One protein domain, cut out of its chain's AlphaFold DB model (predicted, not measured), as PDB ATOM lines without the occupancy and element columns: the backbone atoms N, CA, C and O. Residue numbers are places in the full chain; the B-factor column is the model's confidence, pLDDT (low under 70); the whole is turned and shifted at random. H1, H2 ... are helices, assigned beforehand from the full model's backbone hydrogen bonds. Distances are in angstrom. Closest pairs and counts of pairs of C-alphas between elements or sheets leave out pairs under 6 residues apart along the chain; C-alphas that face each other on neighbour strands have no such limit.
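What this domain is: This is residues 42 to 106 of the 136 residues of the protein "Reverse transcriptase" of Gossypium australe (UniProt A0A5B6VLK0). Four short helices and much loop form a C-shaped model: H1, H2 and residues 42 to 53 make one side, H3 and H4 make the other, and the loop of residues 72 to 80 joins the two sides far from H1, leaving a gap between H1 and the pair H3 and H4. Between H2 and H3 the chain folds back in a loop with a short antiparallel pairing, and residues 102 to 106 form a tail at the end far from H1. The printed part has 65 residues with four named helices, in the order H1, H2, H3, H4, and no named strand; its class is all helix, though only 26 residues are in named elements. It is compact, with a radius of gyration of the C-alphas of 11.7 A and spans of 34 by 24 by 18 A.

Where its parts are: H1, the longest helix, is residues 54 to 62, 12.3 A from first to last C-alpha, beginning at C-alpha 54 (77.847, -15.579, -245.588). H2 is residues 68 to 71, 5.3 A. H3 is residues 81 to 85, 6.1 A. H4 is residues 90 to 97, 10.7 A, ending at C-alpha 97 (97.673, -18.147, -237.620).

How they stand to each other: H1 is apart from H2, H3 and H4. H2 and H3 are close but not clearly touching; their closest C-alphas, of Leu 71 and Val 83, are 7.3 A apart. Residues 72 to 73 pair with 78 to 79, antiparallel. H3 and H4 only just touch, with 3 pairs of C-alphas within 8 A, the closest those of Arg 85 and Val 93 at 6.2 A. H2 and H4 are apart. Every O i to N i+4 pair is within hydrogen-bond range in H1 and H3, and 3 of 4 in H4; H2 is too short for one.

The domain as a whole: The farthest C-alphas, of Ala 62 and Pro 106, are 34.6 A apart. The printed part has no cut and no long link. Mean pLDDT of the printed part is 71.6; residues 42 to 58 and 102 to 106 are under 70.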
ATOM      1  N   ASN A  42      87.528  -0.851-234.117       59.22
ATOM      2  CA  ASN A  42      88.845  -1.500-234.059       59.22
ATOM      3  C   ASN A  42      88.761  -2.950-234.561       59.22
ATOM      4  O   ASN A  42      87.758  -3.611-234.283       59.22
ATOM      5  N   PHE A  43      89.818  -3.461-235.209       56.81
ATOM      6  CA  PHE A  43      89.880  -4.823-235.778       56.81
ATOM      7  C   PHE A  43      89.413  -5.911-234.799       56.81
ATOM      8  O   PHE A  43      88.582  -6.751-235.128       56.81
ATOM      9  N   LEU A  44      89.856  -5.819-233.545       56.97
ATOM     10  CA  LEU A  44      89.520  -6.779-232.490       56.97
ATOM     11  C   LEU A  44      88.052  -6.683-232.034       56.97
ATOM     12  O   LEU A  44      87.469  -7.661-231.592       56.97
ATOM     13  N   SER A  45      87.426  -5.514-232.164       52.94
ATOM     14  CA  SER A  45      86.014  -5.298-231.808       52.94
ATOM     15  C   SER A  45      85.038  -5.568-232.956       52.94
ATOM     16  O   SER A  45      83.837  -5.363-232.778       52.94
ATOM     17  N   ILE A  46      85.529  -6.001-234.125       59.53
ATOM     18  CA  ILE A  46      84.675  -6.320-235.268       59.53
ATOM     19  C   ILE A  46      83.758  -7.486-234.877       59.53
ATOM     20  O   ILE A  46      84.210  -8.592-234.570       59.53
ATOM     21  N   GLY A  47      82.447  -7.227-234.889       56.78
ATOM     22  CA  GLY A  47      81.452  -8.291-234.860       56.78
ATOM     23  C   GLY A  47      81.597  -9.145-236.114       56.78
ATOM     24  O   GLY A  47      81.662  -8.607-237.217       56.78
ATOM     25  N   LEU A  48      81.598 -10.469-235.961       59.75
ATOM     26  CA  LEU A  48      81.722 -11.447-237.051       59.75
ATOM     27  C   LEU A  48      80.638 -11.269-238.135       59.75
ATOM     28  O   LEU A  48      80.777 -11.747-239.255       59.75
ATOM     29  N   ARG A  49      79.585 -10.493-237.837       51.28
ATOM     30  CA  ARG A  49      78.572 -10.001-238.782       51.28
ATOM     31  C   ARG A  49      79.158  -9.218-239.970       51.28
ATOM     32  O   ARG A  49      78.527  -9.206-241.024       51.28
ATOM     33  N   THR A  50      80.318  -8.578-239.811       54.72
ATOM     34  CA  THR A  50      80.962  -7.728-240.831       54.72
ATOM     35  C   THR A  50      81.871  -8.518-241.786       54.72
ATOM     36  O   THR A  50      82.405  -7.943-242.731       54.72
ATOM     37  N   TYR A  51      82.046  -9.834-241.585       60.31
ATOM     38  CA  TYR A  51      82.789 -10.661-242.537       60.31
ATOM     39  C   TYR A  51      82.024 -10.782-243.866       60.31
ATOM     40  O   TYR A  51      80.809 -11.001-243.856       60.31
ATOM     41  N   PRO A  52      82.718 -10.638-245.011       58.00
ATOM     42  CA  PRO A  52      82.080 -10.576-246.325       58.00
ATOM     43  C   PRO A  52      81.449 -11.907-246.765       58.00
ATOM     44  O   PRO A  52      80.535 -11.903-247.586       58.00
ATOM     45  N   SER A  53      81.890 -13.044-246.225       64.75
ATOM     46  CA  SER A  53      81.371 -14.372-246.560       64.75
ATOM     47  C   SER A  53      80.186 -14.766-245.662       64.75
ATOM     48  O   SER A  53      80.283 -14.832-244.436       64.75
ATOM     49  N   LEU A  54      79.040 -15.071-246.283       63.12
ATOM     50  CA  LEU A  54      77.847 -15.579-245.588       63.12
ATOM     51  C   LEU A  54      78.091 -16.951-244.945       63.12
ATOM     52  O   LEU A  54      77.570 -17.224-243.868       63.12
ATOM     53  N   THR A  55      78.929 -17.777-245.573       64.31
ATOM     54  CA  THR A  55      79.353 -19.088-245.061       64.31
ATOM     55  C   THR A  55      80.003 -18.966-243.689       64.31
ATOM     56  O   THR A  55      79.582 -19.622-242.741       64.31
ATOM     57  N   TRP A  56      80.947 -18.039-243.545       64.62
ATOM     58  CA  TRP A  56      81.632 -17.794-242.281       64.62
ATOM     59  C   TRP A  56      80.692 -17.286-241.192       64.62
ATOM     60  O   TRP A  56      80.785 -17.716-240.046       64.62
ATOM     61  N   ARG A  57      79.736 -16.421-241.546       66.56
ATOM     62  CA  ARG A  57      78.713 -15.958-240.600       66.56
ATOM     63  C   ARG A  57      77.853 -17.109-240.086       66.56
ATOM     64  O   ARG A  57      77.602 -17.168-238.887       66.56
ATOM     65  N   SER A  58      77.420 -18.011-240.961       68.62
ATOM     66  CA  SER A  58      76.587 -19.153-240.570       68.62
ATOM     67  C   SER A  58      77.344 -20.143-239.686       68.62
ATOM     68  O   SER A  58      76.821 -20.539-238.650       68.62
ATOM     69  N   ILE A  59      78.587 -20.486-240.041       71.44
ATOM     70  CA  ILE A  59      79.408 -21.438-239.274       71.44
ATOM     71  C   ILE A  59      79.736 -20.877-237.882       71.44
ATOM     72  O   ILE A  59      79.605 -21.576-236.878       71.44
ATOM     73  N   LEU A  60      80.109 -19.598-237.798       72.62
ATOM     74  CA  LEU A  60      80.467 -18.971-236.525       72.62
ATOM     75  C   LEU A  60      79.255 -18.781-235.610       72.62
ATOM     76  O   LEU A  60      79.347 -19.079-234.420       72.62
ATOM     77  N   CYS A  61      78.108 -18.368-236.160       71.69
ATOM     78  CA  CYS A  61      76.857 -18.308-235.404       71.69
ATOM     79  C   CYS A  61      76.425 -19.694-234.904       71.69
ATOM     80  O   CYS A  61      75.985 -19.801-233.762       71.69
ATOM     81  N   ALA A  62      76.584 -20.748-235.713       75.50
ATOM     82  CA  ALA A  62      76.254 -22.118-235.312       75.50
ATOM     83  C   ALA A  62      77.115 -22.617-234.138       75.50
ATOM     84  O   ALA A  62      76.634 -23.395-233.319       75.50
ATOM     85  N   LYS A  63      78.356 -22.125-234.014       75.12
ATOM     86  CA  LYS A  63      79.252 -22.413-232.880       75.12
ATOM     87  C   LYS A  63      79.195 -21.376-231.748       75.12
ATOM     88  O   LYS A  63      79.969 -21.469-230.801       75.12
ATOM     89  N   GLY A  64      78.289 -20.398-231.818       80.25
ATOM     90  CA  GLY A  64      78.079 -19.398-230.763       80.25
ATOM     91  C   GLY A  64      79.112 -18.266-230.706       80.25
ATOM     92  O   GLY A  64      79.127 -17.505-229.740       80.25
ATOM     93  N   PHE A  65      79.963 -18.109-231.724       80.94
ATOM     94  CA  PHE A  65      80.957 -17.035-231.775       80.94
ATOM     95  C   PHE A  65      80.380 -15.783-232.434       80.94
ATOM     96  O   PHE A  65      79.806 -15.840-233.522       80.94
ATOM     97  N   THR A  66      80.570 -14.619-231.800       71.94
ATOM     98  CA  THR A  66      80.009 -13.346-232.294       71.94
ATOM     99  C   THR A  66      81.064 -12.324-232.695       71.94
ATOM    100  O   THR A  66      80.771 -11.437-233.501       71.94
ATOM    101  N   LYS A  67      82.293 -12.439-232.179       75.88
ATOM    102  CA  LYS A  67      83.413 -11.524-232.437       75.88
ATOM    103  C   LYS A  67      84.723 -12.281-232.644       75.88
ATOM    104  O   LYS A  67      84.922 -13.367-232.113       75.88
ATOM    105  N   VAL A  68      85.662 -11.646-233.346       73.88
ATOM    106  CA  VAL A  68      87.032 -12.172-233.515       73.88
ATOM    107  C   VAL A  68      87.749 -12.300-232.168       73.88
ATOM    108  O   VAL A  68      88.547 -13.211-231.980       73.88
ATOM    109  N   THR A  69      87.415 -11.454-231.185       74.69
ATOM    110  CA  THR A  69      87.917 -11.591-229.807       74.69
ATOM    111  C   THR A  69      87.595 -12.926-229.164       74.69
ATOM    112  O   THR A  69      88.315 -13.330-228.261       74.69
ATOM    113  N   ASP A  70      86.526 -13.593-229.596       79.44
ATOM    114  CA  ASP A  70      86.089 -14.852-228.998       79.44
ATOM    115  C   ASP A  70      86.979 -16.018-229.479       79.44
ATOM    116  O   ASP A  70      87.109 -17.034-228.789       79.44
ATOM    117  N   LEU A  71      87.655 -15.822-230.623       81.25
ATOM    118  CA  LEU A  71      88.640 -16.723-231.231       81.25
ATOM    119  C   LEU A  71      90.071 -16.492-230.713       81.25
ATOM    120  O   LEU A  71      90.978 -17.245-231.060       81.25
ATOM    121  N   ILE A  72      90.289 -15.463-229.890       83.81
ATOM    122  CA  ILE A  72      91.599 -15.113-229.331       83.81
ATOM    123  C   ILE A  72      91.620 -15.475-227.844       83.81
ATOM    124  O   ILE A  72      90.704 -15.134-227.093       83.81
ATOM    125  N   ASN A  73      92.681 -16.144-227.395       81.75
ATOM    126  CA  ASN A  73      92.957 -16.322-225.979       81.75
ATOM    127  C   ASN A  73      93.563 -15.025-225.421       81.75
ATOM    128  O   ASN A  73      94.682 -14.653-225.769       81.75
ATOM    129  N   ARG A  74      92.819 -14.314-224.566       72.88
ATOM    130  CA  ARG A  74      93.265 -13.030-223.998       72.88
ATOM    131  C   ARG A  74      94.426 -13.162-223.020       72.88
ATOM    132  O   ARG A  74      95.173 -12.203-222.876       72.88
ATOM    133  N   GLU A  75      94.576 -14.309-222.369       74.56
ATOM    134  CA  GLU A  75      95.633 -14.523-221.374       74.56
ATOM    135  C   GLU A  75      96.970 -14.838-222.041       74.56
ATOM    136  O   GLU A  75      98.018 -14.371-221.606       74.56
ATOM    137  N   GLN A  76      96.926 -15.589-223.140       75.12
ATOM    138  CA  GLN A  76      98.118 -16.004-223.882       75.12
ATOM    139  C   GLN A  76      98.432 -15.073-225.065       75.12
ATOM    140  O   GLN A  76      99.545 -15.070-225.590       75.12
ATOM    141  N   GLY A  77      97.460 -14.265-225.502       73.62
ATOM    142  CA  GLY A  77      97.570 -13.453-226.712       73.62
ATOM    143  C   GLY A  77      97.762 -14.299-227.970       73.62
ATOM    144  O   GLY A  77      98.410 -13.860-228.914       73.62
ATOM    145  N   THR A  78      97.238 -15.522-227.959       80.56
ATOM    146  CA  THR A  78      97.340 -16.505-229.039       80.56
ATOM    147  C   THR A  78      95.968 -16.772-229.643       80.56
ATOM    148  O   THR A  78      94.926 -16.547-229.021       80.56
ATOM    149  N   TRP A  79      95.952 -17.232-230.889       84.25
ATOM    150  CA  TRP A  79      94.736 -17.714-231.528       84.25
ATOM    151  C   TRP A  79      94.308 -19.044-230.895       84.25
ATOM    152  O   TRP A  79      95.156 -19.866-230.553       84.25
ATOM    153  N   LYS A  80      92.997 -19.279-230.755       86.44
ATOM    154  CA  LYS A  80      92.454 -20.596-230.388       86.44
ATOM    155  C   LYS A  80      92.548 -21.527-231.594       86.44
ATOM    156  O   LYS A  80      91.580 -21.696-232.332       86.44
ATOM    157  N   GLU A  81      93.737 -22.067-231.815       84.88
ATOM    158  CA  GLU A  81      94.071 -22.865-232.993       84.88
ATOM    159  C   GLU A  81      93.122 -24.049-233.194       84.88
ATOM    160  O   GLU A  81      92.627 -24.233-234.304       84.88
ATOM    161  N   ASP A  82      92.784 -24.775-232.126       84.81
ATOM    162  CA  ASP A  82      91.875 -25.927-232.186       84.81
ATOM    163  C   ASP A  82      90.502 -25.542-232.756       84.81
ATOM    164  O   ASP A  82      89.947 -26.218-233.619       84.81
ATOM    165  N   VAL A  83      89.985 -24.388-232.326       84.12
ATOM    166  CA  VAL A  83      88.694 -23.853-232.774       84.12
ATOM    167  C   VAL A  83      88.774 -23.389-234.227       84.12
ATOM    168  O   VAL A  83      87.826 -23.567-234.987       84.12
ATOM    169  N   ILE A  84      89.899 -22.803-234.634       83.31
ATOM    170  CA  ILE A  84      90.100 -22.319-236.003       83.31
ATOM    171  C   ILE A  84      90.243 -23.498-236.970       83.31
ATOM    172  O   ILE A  84      89.615 -23.487-238.023       83.31
ATOM    173  N   ARG A  85      90.982 -24.549-236.606       85.06
ATOM    174  CA  ARG A  85      91.111 -25.772-237.418       85.06
ATOM    175  C   ARG A  85      89.780 -26.494-237.615       85.06
ATOM    176  O   ARG A  85      89.554 -27.072-238.668       85.06
ATOM    177  N   ASP A  86      88.896 -26.428-236.626       83.81
ATOM    178  CA  ASP A  86      87.572 -27.055-236.674       83.81
ATOM    179  C   ASP A  86      86.521 -26.211-237.431       83.81
ATOM    180  O   ASP A  86      85.413 -26.660-237.722       83.81
ATOM    181  N   ILE A  87      86.814 -24.940-237.717       78.25
ATOM    182  CA  ILE A  87      85.902 -24.023-238.427       78.25
ATOM    183  C   ILE A  87      86.338 -23.810-239.874       78.25
ATOM    184  O   ILE A  87      85.503 -23.509-240.727       78.25
ATOM    185  N   VAL A  88      87.637 -23.926-240.138       76.56
ATOM    186  CA  VAL A  88      88.253 -23.436-241.359       76.56
ATOM    187  C   VAL A  88      89.105 -24.512-242.022       76.56
ATOM    188  O   VAL A  88      89.806 -25.266-241.356       76.56
ATOM    189  N   GLU A  89      89.082 -24.546-243.352       75.38
ATOM    190  CA  GLU A  89      89.972 -25.376-244.161       75.38
ATOM    191  C   GLU A  89      91.453 -25.021-243.946       75.38
ATOM    192  O   GLU A  89      91.807 -23.867-243.687       75.38
ATOM    193  N   ALA A  90      92.327 -26.019-244.095       76.00
ATOM    194  CA  ALA A  90      93.742 -25.941-243.726       76.00
ATOM    195  C   ALA A  90      94.504 -24.749-244.343       76.00
ATOM    196  O   ALA A  90      95.299 -24.116-243.653       76.00
ATOM    197  N   ASP A  91      94.215 -24.396-245.598       74.56
ATOM    198  CA  ASP A  91      94.843 -23.270-246.313       74.56
ATOM    199  C   ASP A  91      94.606 -21.913-245.616       74.56
ATOM    200  O   ASP A  91      95.482 -21.054-245.481       74.56
ATOM    201  N   GLN A  92      93.403 -21.737-245.083       72.12
ATOM    202  CA  GLN A  92      93.008 -20.505-244.413       72.12
ATOM    203  C   GLN A  92      93.468 -20.485-242.949       72.12
ATOM    204  O   GLN A  92      93.706 -19.409-242.399       72.12
ATOM    205  N   VAL A  93      93.637 -21.657-242.321       80.56
ATOM    206  CA  VAL A  93      94.197 -21.775-240.965       80.56
ATOM    207  C   VAL A  93      95.598 -21.171-240.919       80.56
ATOM    208  O   VAL A  93      95.860 -20.326-240.066       80.56
ATOM    209  N   GLU A  94      96.480 -21.543-241.847       78.88
ATOM    210  CA  GLU A  94      97.853 -21.021-241.888       78.88
ATOM    211  C   GLU A  94      97.876 -19.503-242.062       78.88
ATOM    212  O   GLU A  94      98.597 -18.790-241.358       78.88
ATOM    213  N   THR A  95      97.012 -18.998-242.941       76.88
ATOM    214  CA  THR A  95      96.869 -17.561-243.172       76.88
ATOM    215  C   THR A  95      96.440 -16.834-241.897       76.88
ATOM    216  O   THR A  95      97.040 -15.822-241.539       76.88
ATOM    217  N   ILE A  96      95.444 -17.350-241.173       78.94
ATOM    218  CA  ILE A  96      94.937 -16.730-239.940       78.94
ATOM    219  C   ILE A  96      95.975 -16.806-238.814       78.94
ATOM    220  O   ILE A  96      96.215 -15.801-238.142       78.94
ATOM    221  N   LEU A  97      96.632 -17.956-238.636       79.19
ATOM    222  CA  LEU A  97      97.673 -18.147-237.620       79.19
ATOM    223  C   LEU A  97      98.903 -17.266-237.871       79.19
ATOM    224  O   LEU A  97      99.574 -16.869-236.919       79.19
ATOM    225  N   SER A  98      99.180 -16.908-239.129       78.12
ATOM    226  CA  SER A  98     100.275 -15.997-239.478       78.12
ATOM    227  C   SER A  98     100.040 -14.545-239.037       78.12
ATOM    228  O   SER A  98     100.994 -13.764-238.973       78.12
ATOM    229  N   ILE A  99      98.795 -14.162-238.716       78.50
ATOM    230  CA  ILE A  99      98.455 -12.802-238.287       78.50
ATOM    231  C   ILE A  99      98.954 -12.598-236.848       78.50
ATOM    232  O   ILE A  99      98.417 -13.217-235.923       78.50
ATOM    233  N   PRO A 100      99.931 -11.698-236.615       72.19
ATOM    234  CA  PRO A 100     100.444 -11.452-235.276       72.19
ATOM    235  C   PRO A 100      99.385 -10.748-234.422       72.19
ATOM    236  O   PRO A 100      98.922  -9.652-234.751       72.19
ATOM    237  N   ILE A 101      99.019 -11.355-233.292       74.00
ATOM    238  CA  ILE A 101      98.155 -10.718-232.298       74.00
ATOM    239  C   ILE A 101      99.011  -9.733-231.503       74.00
ATOM    240  O   ILE A 101      99.963 -10.113-230.822       74.00
ATOM    241  N   ALA A 102      98.677  -8.446-231.581       63.84
ATOM    242  CA  ALA A 102      99.326  -7.432-230.761       63.84
ATOM    243  C   ALA A 102      98.981  -7.672-229.278       63.84
ATOM    244  O   ALA A 102      97.875  -7.366-228.835       63.84
ATOM    245  N   GLN A 103      99.931  -8.229-228.520       58.22
ATOM    246  CA  GLN A 103      99.794  -8.522-227.084       58.22
ATOM    247  C   GLN A 103      99.757  -7.259-226.208       58.22
ATOM    248  O   GLN A 103      99.282  -7.293-225.077       58.22
ATOM    249  N   MET A 104     100.214  -6.124-226.736       52.31
ATOM    250  CA  MET A 104     100.154  -4.829-226.069       52.31
ATOM    251  C   MET A 104      99.399  -3.852-226.965       52.31
ATOM    252  O   MET A 104      99.680  -3.771-228.159       52.31
ATOM    253  N   LYS A 105      98.476  -3.071-226.393       53.44
ATOM    254  CA  LYS A 105      98.172  -1.749-226.946       53.44
ATOM    255  C   LYS A 105      99.417  -0.907-226.669       53.44
ATOM    256  O   LYS A 105      99.592  -0.527-225.509       53.44
ATOM    257  N   PRO A 106     100.299  -0.608-227.641       53.12
ATOM    258  CA  PRO A 106     101.134   0.562-227.447       53.12
ATOM    259  C   PRO A 106     100.179   1.737-227.165       53.12
ATOM    260  O   PRO A 106      99.097   1.779-227.766       53.12
TER     261      PRO A 106